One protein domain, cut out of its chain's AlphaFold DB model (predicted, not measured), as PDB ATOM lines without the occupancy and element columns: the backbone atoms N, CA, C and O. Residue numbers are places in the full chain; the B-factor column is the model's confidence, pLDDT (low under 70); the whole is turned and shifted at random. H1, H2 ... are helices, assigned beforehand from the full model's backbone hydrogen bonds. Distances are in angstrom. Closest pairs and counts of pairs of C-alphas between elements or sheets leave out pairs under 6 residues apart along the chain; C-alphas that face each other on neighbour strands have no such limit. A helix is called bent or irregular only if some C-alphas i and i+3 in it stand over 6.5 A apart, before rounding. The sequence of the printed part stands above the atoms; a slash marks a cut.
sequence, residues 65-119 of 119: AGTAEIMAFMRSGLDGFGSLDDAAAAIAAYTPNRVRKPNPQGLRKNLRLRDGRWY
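This is residues 65 to 119 of the 119 residues of the protein "Hydrolase, alpha/beta fold family protein" of Rhodococcus sp. JVH1 (UniProt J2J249). The model is a helical hairpin, H1 and H2 side by side and running opposite ways, with the short helix H3 set crosswise on H2 near the residues where H2 begins. Residues 95 to 103 loop back along H2 on the side away from H1, and after H3 the tail, residues 110 to 119, makes a small turn at the end of the hairpin where H1 is linked to H2. The printed part has 55 residues with three named helices, in the order H1, H2, H3, and no named strand; the class is all helix. The whole is compact, with a radius of gyration of the C-alphas of 11.2 A, and the C-alphas span 33 by 23 by 14 A along their three main axes.

The longest helix by residues is H1, residues 65 to 76, which runs from C-alpha 65 at (-20.282, -44.934, -10.077) to C-alpha 76 at (-14.846, -36.493, 3.313), 16.7 A from first to last C-alpha. H2, residues 84 to 94, is 15.4 A long from first to last C-alpha; it begins at C-alpha 84, at (-5.896, -41.637, 12.211), and z falls along it to -0.008 at C-alpha 94. H3, residues 104 to 109, measures 10.3 A from first to last C-alpha and ends at C-alpha 109, at (3.515, -40.918, 6.371). H3 is neither bent nor irregular, but only just: C-alphas 106 and 109 are 6.3 A apart. Outside the named elements, residues 113 to 114 pair with residues 117 to 118, antiparallel, in a pairing too short to bear a name.

H1 and H2 touch, with 6 pairs of C-alphas within 8 A. Their closest C-alphas are those of Phe 73 and Tyr 94, 6.6 A apart, and their centres are 13.5 A apart. Their lines stand at a shallow tilt of 14 degrees and they run opposite ways. They form a helical hairpin, two helices that follow each other in the chain and run opposite ways. H2 also touches H3, with 9 pairs of C-alphas within 8 A. The closest C-alphas of these two are those of Leu 84 and Pro 104, 5.0 A apart. The lines of H2 and H3 are about perpendicular, at 84 degrees, and their centres are 11.1 A apart. H1 and H3 are apart. In the backbones of H1 and H2, every O i to N i+4 pair is within hydrogen-bond range. In H3, 0 of 2 such pairs are within range, while 2 of its 3 O i to N i+3 pairs are.

The two C-alphas farthest apart are those of Ala 65, the first residue of H1, and Asp 115, between the two short paired stretches, at 33.3 A. The C-alphas of the first and last printed residues, Ala 65 and Tyr 119, are 25.0 A apart. The printed part runs from residue 65 to residue 119 and has no cut; Tyr 119 is the last residue of the chain, while the printed part begins at residue 65 of the chain's 119. The link from H1 to H2, with 7 residues between them, is short, and so is the link from H2 to H3, with 9 residues between them. The mean pLDDT of the printed part is 82.4, and residues 65 to 67, which belong to H1, are under 70. The mean pLDDT is 72 in H1, 86 in H2 and 89 in H3.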
ATOM      1  N   ALA A  65     -20.089 -44.562 -11.477       62.59
ATOM      2  CA  ALA A  65     -20.282 -44.934 -10.077       62.59
ATOM      3  C   ALA A  65     -18.975 -44.837  -9.267       62.59
ATOM      4  O   ALA A  65     -18.936 -44.158  -8.243       62.59
ATOM      5  N   GLY A  66     -17.874 -45.407  -9.772       63.88
ATOM      6  CA  GLY A  66     -16.569 -45.347  -9.099       63.88
ATOM      7  C   GLY A  66     -16.004 -43.925  -9.004       63.88
ATOM      8  O   GLY A  66     -15.351 -43.563  -8.028       63.88
ATOM      9  N   THR A  67     -16.314 -43.070  -9.981       67.88
ATOM     10  CA  THR A  67     -15.885 -41.659  -9.966       67.88
ATOM     11  C   THR A  67     -16.602 -40.863  -8.876       67.88
ATOM     12  O   THR A  67     -15.985 -40.046  -8.189       67.88
ATOM     13  N   ALA A  68     -17.900 -41.114  -8.681       73.12
ATOM     14  CA  ALA A  68     -18.672 -40.499  -7.606       73.12
ATOM     15  C   ALA A  68     -18.158 -40.925  -6.221       73.12
ATOM     16  O   ALA A  68     -18.049 -40.080  -5.332       73.12
ATOM     17  N   GLU A  69     -17.777 -42.194  -6.055       71.50
ATOM     18  CA  GLU A  69     -17.189 -42.719  -4.816       71.50
ATOM     19  C   GLU A  69     -15.827 -42.083  -4.499       71.50
ATOM     20  O   GLU A  69     -15.609 -41.654  -3.364       71.50
ATOM     21  N   ILE A  70     -14.944 -41.927  -5.499       71.69
ATOM     22  CA  ILE A  70     -13.666 -41.204  -5.344       71.69
ATOM     23  C   ILE A  70     -13.914 -39.766  -4.899       71.69
ATOM     24  O   ILE A  70     -13.297 -39.288  -3.949       71.69
ATOM     25  N   MET A  71     -14.828 -39.066  -5.575       74.38
ATOM     26  CA  MET A  71     -15.134 -37.672  -5.258       74.38
ATOM     27  C   MET A  71     -15.761 -37.533  -3.869       74.38
ATOM     28  O   MET A  71     -15.442 -36.588  -3.152       74.38
ATOM     29  N   ALA A  72     -16.615 -38.474  -3.460       77.12
ATOM     30  CA  ALA A  72     -17.182 -38.517  -2.115       77.12
ATOM     31  C   ALA A  72     -16.103 -38.764  -1.046       77.12
ATOM     32  O   ALA A  72     -16.097 -38.077  -0.026       77.12
ATOM     33  N   PHE A  73     -15.156 -39.673  -1.300       78.31
ATOM     34  CA  PHE A  73     -14.015 -39.915  -0.417       78.31
ATOM     35  C   PHE A  73     -13.078 -38.701  -0.326       78.31
ATOM     36  O   PHE A  73     -12.708 -38.289   0.768       78.31
ATOM     37  N   MET A  74     -12.730 -38.065  -1.450       76.38
ATOM     38  CA  MET A  74     -11.918 -36.843  -1.407       76.38
ATOM     39  C   MET A  74     -12.627 -35.724  -0.638       76.38
ATOM     40  O   MET A  74     -11.985 -35.006   0.123       76.38
ATOM     41  N   ARG A  75     -13.954 -35.600  -0.792       76.94
ATOM     42  CA  ARG A  75     -14.763 -34.626  -0.047       76.94
ATOM     43  C   ARG A  75     -14.790 -34.900   1.451       76.94
ATOM     44  O   ARG A  75     -14.719 -33.946   2.214       76.94
ATOM     45  N   SER A  76     -14.860 -36.162   1.880       72.44
ATOM     46  CA  SER A  76     -14.846 -36.493   3.313       72.44
ATOM     47  C   SER A  76     -13.510 -36.166   3.990       72.44
ATOM     48  O   SER A  76     -13.483 -35.947   5.198       72.44
ATOM     49  N   GLY A  77     -12.423 -36.070   3.217       73.56
ATOM     50  CA  GLY A  77     -11.114 -35.621   3.689       73.56
ATOM     51  C   GLY A  77     -10.883 -34.104   3.656       73.56
ATOM     52  O   GLY A  77      -9.879 -33.658   4.206       73.56
ATOM     53  N   LEU A  78     -11.768 -33.297   3.051       77.50
ATOM     54  CA  LEU A  78     -11.549 -31.846   2.889       77.50
ATOM     55  C   LEU A  78     -11.461 -31.100   4.222       77.50
ATOM     56  O   LEU A  78     -10.635 -30.203   4.368       77.50
ATOM     57  N   ASP A  79     -12.267 -31.506   5.202       84.31
ATOM     58  CA  ASP A  79     -12.237 -30.928   6.546       84.31
ATOM     59  C   ASP A  79     -11.148 -31.562   7.426       84.31
ATOM     60  O   ASP A  79     -10.990 -31.173   8.579       84.31
ATOM     61  N   GLY A  80     -10.385 -32.534   6.918       87.25
ATOM     62  CA  GLY A  80      -9.431 -33.337   7.685       87.25
ATOM     63  C   GLY A  80     -10.116 -34.316   8.645       87.25
ATOM     64  O   GLY A  80     -11.302 -34.202   8.952       87.25
ATOM     65  N   PHE A  81      -9.374 -35.291   9.161       90.94
ATOM     66  CA  PHE A  81      -9.875 -36.327  10.067       90.94
ATOM     67  C   PHE A  81      -9.567 -35.994  11.532       90.94
ATOM     68  O   PHE A  81      -8.490 -35.483  11.842       90.94
ATOM     69  N   GLY A  82     -10.486 -36.307  12.451       91.31
ATOM     70  CA  GLY A  82     -10.269 -36.102  13.891       91.31
ATOM     71  C   GLY A  82      -9.168 -37.004  14.457       91.31
ATOM     72  O   GLY A  82      -8.429 -36.620  15.362       91.31
ATOM     73  N   SER A  83      -9.001 -38.188  13.871       92.56
ATOM     74  CA  SER A  83      -7.976 -39.157  14.238       92.56
ATOM     75  C   SER A  83      -7.486 -39.959  13.029       92.56
ATOM     76  O   SER A  83      -8.070 -39.942  11.945       92.56
ATOM     77  N   LEU A  84      -6.392 -40.699  13.220       91.50
ATOM     78  CA  LEU A  84      -5.896 -41.637  12.211       91.50
ATOM     79  C   LEU A  84      -6.839 -42.833  12.022       91.50
ATOM     80  O   LEU A  84      -6.871 -43.410  10.936       91.50
ATOM     81  N   ASP A  85      -7.593 -43.201  13.058       91.44
ATOM     82  CA  ASP A  85      -8.607 -44.252  12.992       91.44
ATOM     83  C   ASP A  85      -9.800 -43.813  12.135       91.44
ATOM     84  O   ASP A  85     -10.250 -44.586  11.290       91.44
ATOM     85  N   ASP A  86     -10.225 -42.549  12.246       88.38
ATOM     86  CA  ASP A  86     -11.266 -41.977  11.377       88.38
ATOM     87  C   ASP A  86     -10.827 -41.989   9.906       88.38
ATOM     88  O   ASP A  86     -11.583 -42.399   9.021       88.38
ATOM     89  N   ALA A  87      -9.573 -41.612   9.637       88.56
ATOM     90  CA  ALA A  87      -8.999 -41.674   8.294       88.56
ATOM     91  C   ALA A  87      -8.930 -43.120   7.764       88.56
ATOM     92  O   ALA A  87      -9.259 -43.389   6.607       88.56
ATOM     93  N   ALA A  88      -8.529 -44.074   8.609       88.69
ATOM     94  CA  ALA A  88      -8.478 -45.486   8.246       88.69
ATOM     95  C   ALA A  88      -9.872 -46.057   7.950       88.69
ATOM     96  O   ALA A  88     -10.015 -46.823   6.994       88.69
ATOM     97  N   ALA A  89     -10.890 -45.664   8.721       86.94
ATOM     98  CA  ALA A  89     -12.278 -46.054   8.498       86.94
ATOM     99  C   ALA A  89     -12.810 -45.516   7.159       86.94
ATOM    100  O   ALA A  89     -13.380 -46.285   6.384       86.94
ATOM    101  N   ALA A  90     -12.542 -44.246   6.837       84.56
ATOM    102  CA  ALA A  90     -12.919 -43.653   5.553       84.56
ATOM    103  C   ALA A  90     -12.252 -44.369   4.360       84.56
ATOM    104  O   ALA A  90     -12.918 -44.696   3.378       84.56
ATOM    105  N   ILE A  91     -10.954 -44.689   4.462       83.19
ATOM    106  CA  ILE A  91     -10.224 -45.440   3.424       83.19
ATOM    107  C   ILE A  91     -10.766 -46.870   3.279       83.19
ATOM    108  O   ILE A  91     -10.856 -47.388   2.163       83.19
ATOM    109  N   ALA A  92     -11.099 -47.532   4.391       84.25
ATOM    110  CA  ALA A  92     -11.642 -48.888   4.376       84.25
ATOM    111  C   ALA A  92     -13.039 -48.937   3.739       84.25
ATOM    112  O   ALA A  92     -13.313 -49.856   2.970       84.25
ATOM    113  N   ALA A  93     -13.883 -47.935   4.003       82.25
ATOM    114  CA  ALA A  93     -15.189 -47.797   3.364       82.25
ATOM    115  C   ALA A  93     -15.071 -47.565   1.848       82.25
ATOM    116  O   ALA A  93     -15.856 -48.120   1.088       82.25
ATOM    117  N   TYR A  94     -14.066 -46.797   1.412       74.56
ATOM    118  CA  TYR A  94     -13.807 -46.534  -0.008       74.56
ATOM    119  C   TYR A  94     -13.155 -47.721  -0.745       74.56
ATOM    120  O   TYR A  94     -13.386 -47.926  -1.932       74.56
ATOM    121  N   THR A  95     -12.351 -48.541  -0.060       74.94
ATOM    122  CA  THR A  95     -11.678 -49.710  -0.661       74.94
ATOM    123  C   THR A  95     -12.109 -51.032  -0.012       74.94
ATOM    124  O   THR A  95     -11.266 -51.749   0.537       74.94
ATOM    125  N   PRO A  96     -13.400 -51.414  -0.087       71.94
ATOM    126  CA  PRO A  96     -13.930 -52.556   0.663       71.94
ATOM    127  C   PRO A  96     -13.286 -53.889   0.255       71.94
ATOM    128  O   PRO A  96     -13.106 -54.775   1.087       71.94
ATOM    129  N   ASN A  97     -12.853 -54.006  -1.004       75.62
ATOM    130  CA  ASN A  97     -12.209 -55.207  -1.545       75.62
ATOM    131  C   ASN A  97     -10.689 -55.261  -1.297       75.62
ATOM    132  O   ASN A  97     -10.003 -56.158  -1.793       75.62
ATOM    133  N   ARG A  98     -10.116 -54.303  -0.558       73.00
ATOM    134  CA  ARG A  98      -8.676 -54.284  -0.291       73.00
ATOM    135  C   ARG A  98      -8.303 -55.405   0.677       73.00
ATOM    136  O   ARG A  98      -8.710 -55.407   1.833       73.00
ATOM    137  N   VAL A  99      -7.421 -56.299   0.227       70.88
ATOM    138  CA  VAL A  99      -6.952 -57.477   0.987       70.88
ATOM    139  C   VAL A  99      -6.346 -57.113   2.351       70.88
ATOM    140  O   VAL A  99      -6.401 -57.900   3.294       70.88
ATOM    141  N   ARG A 100      -5.771 -55.912   2.490       74.56
ATOM    142  CA  ARG A 100      -5.146 -55.450   3.733       74.56
ATOM    143  C   ARG A 100      -5.816 -54.181   4.243       74.56
ATOM    144  O   ARG A 100      -5.768 -53.147   3.578       74.56
ATOM    145  N   LYS A 101      -6.369 -54.259   5.457       75.25
ATOM    146  CA  LYS A 101      -6.912 -53.094   6.163       75.25
ATOM    147  C   LYS A 101      -5.814 -52.038   6.380       75.25
ATOM    148  O   LYS A 101      -4.665 -52.416   6.650       75.25
ATOM    149  N   PRO A 102      -6.128 -50.734   6.263       75.94
ATOM    150  CA  PRO A 102      -5.168 -49.675   6.550       75.94
ATOM    151  C   PRO A 102      -4.678 -49.786   7.997       75.94
ATOM    152  O   PRO A 102      -5.480 -49.971   8.904       75.94
ATOM    153  N   ASN A 103      -3.368 -49.667   8.218       85.69
ATOM    154  CA  ASN A 103      -2.830 -49.461   9.562       85.69
ATOM    155  C   ASN A 103      -2.952 -47.961   9.887       85.69
ATOM    156  O   ASN A 103      -2.259 -47.187   9.218       85.69
ATOM    157  N   PRO A 104      -3.752 -47.547  10.891       87.88
ATOM    158  CA  PRO A 104      -3.939 -46.138  11.246       87.88
ATOM    159  C   PRO A 104      -2.613 -45.403  11.480       87.88
ATOM    160  O   PRO A 104      -2.372 -44.338  10.916       87.88
ATOM    161  N   GLN A 105      -1.671 -46.018  12.203       89.38
ATOM    162  CA  GLN A 105      -0.352 -45.415  12.450       89.38
ATOM    163  C   GLN A 105       0.462 -45.245  11.164       89.38
ATOM    164  O   GLN A 105       1.223 -44.291  11.005       89.38
ATOM    165  N   GLY A 106       0.259 -46.153  10.210       87.00
ATOM    166  CA  GLY A 106       0.849 -46.082   8.884       87.00
ATOM    167  C   GLY A 106       0.305 -44.940   8.030       87.00
ATOM    168  O   GLY A 106       0.886 -44.683   6.985       87.00
ATOM    169  N   LEU A 107      -0.757 -44.237   8.426       89.12
ATOM    170  CA  LEU A 107      -1.250 -43.078   7.679       89.12
ATOM    171  C   LEU A 107      -0.450 -41.805   7.975       89.12
ATOM    172  O   LEU A 107      -0.436 -40.909   7.141       89.12
ATOM    173  N   ARG A 108       0.328 -41.753   9.068       89.62
ATOM    174  CA  ARG A 108       1.189 -40.600   9.418       89.62
ATOM    175  C   ARG A 108       2.217 -40.227   8.348       89.62
ATOM    176  O   ARG A 108       2.667 -39.091   8.294       89.62
ATOM    177  N   LYS A 109       2.611 -41.182   7.503       89.88
ATOM    178  CA  LYS A 109       3.515 -40.918   6.371       89.88
ATOM    179  C   LYS A 109       2.840 -40.073   5.287       89.88
ATOM    180  O   LYS A 109       3.502 -39.217   4.704       89.88
ATOM    181  N   ASN A 110       1.532 -40.244   5.099       87.56
ATOM    182  CA  ASN A 110       0.762 -39.586   4.045       87.56
ATOM    183  C   ASN A 110      -0.061 -38.396   4.558       87.56
ATOM    184  O   ASN A 110      -0.283 -37.470   3.790       87.56
ATOM    185  N   LEU A 111      -0.458 -38.403   5.834       89.88
ATOM    186  CA  LEU A 111      -1.228 -37.332   6.461       89.88
ATOM    187  C   LEU A 111      -0.331 -36.378   7.265       89.88
ATOM    188  O   LEU A 111       0.768 -36.732   7.710       89.88
ATOM    189  N   ARG A 112      -0.804 -35.155   7.481       93.38
ATOM    190  CA  ARG A 112      -0.184 -34.099   8.283       93.38
ATOM    191  C   ARG A 112      -1.188 -33.583   9.305       93.38
ATOM    192  O   ARG A 112      -2.321 -33.264   8.967       93.38
ATOM    193  N   LEU A 113      -0.752 -33.481  10.557       93.12
ATOM    194  CA  LEU A 113      -1.545 -32.874  11.621       93.12
ATOM    195  C   LEU A 113      -1.479 -31.345  11.489       93.12
ATOM    196  O   LEU A 113      -0.386 -30.778  11.520       93.12
ATOM    197  N   ARG A 114      -2.631 -30.692  11.335       93.12
ATOM    198  CA  ARG A 114      -2.794 -29.232  11.293       93.12
ATOM    199  C   ARG A 114      -4.041 -28.862  12.081       93.12
ATOM    200  O   ARG A 114      -5.076 -29.491  11.899       93.12
ATOM    201  N   ASP A 115      -3.917 -27.906  12.995       92.31
ATOM    202  CA  ASP A 115      -5.036 -27.390  13.799       92.31
ATOM    203  C   ASP A 115      -5.881 -28.490  14.473       92.31
ATOM    204  O   ASP A 115      -7.106 -28.434  14.538       92.31
ATOM    205  N   GLY A 116      -5.206 -29.539  14.961       91.44
ATOM    206  CA  GLY A 116      -5.843 -30.667  15.644       91.44
ATOM    207  C   GLY A 116      -6.508 -31.702  14.729       91.44
ATOM    208  O   GLY A 116      -7.115 -32.638  15.244       91.44
ATOM    209  N   ARG A 117      -6.381 -31.582  13.401       92.44
ATOM    210  CA  ARG A 117      -6.952 -32.515  12.415       92.44
ATOM    211  C   ARG A 117      -5.895 -33.064  11.458       92.44
ATOM    212  O   ARG A 117      -4.864 -32.440  11.214       92.44
ATOM    213  N   TRP A 118      -6.133 -34.260  10.932       91.50
ATOM    214  CA  TRP A 118      -5.242 -34.958  10.003       91.50
ATOM    215  C   TRP A 118      -5.669 -34.728   8.549       91.50
ATOM    216  O   TRP A 118      -6.779 -35.108   8.187       91.50
ATOM    217  N   TYR A 119      -4.782 -34.162   7.726       88.75
ATOM    218  CA  TYR A 119      -4.989 -33.874   6.296       88.75
ATOM    219  C   TYR A 119      -4.035 -34.653   5.404       88.75
ATOM    220  O   TYR A 119      -2.855 -34.767   5.804       88.75
TER     221      TYR A 119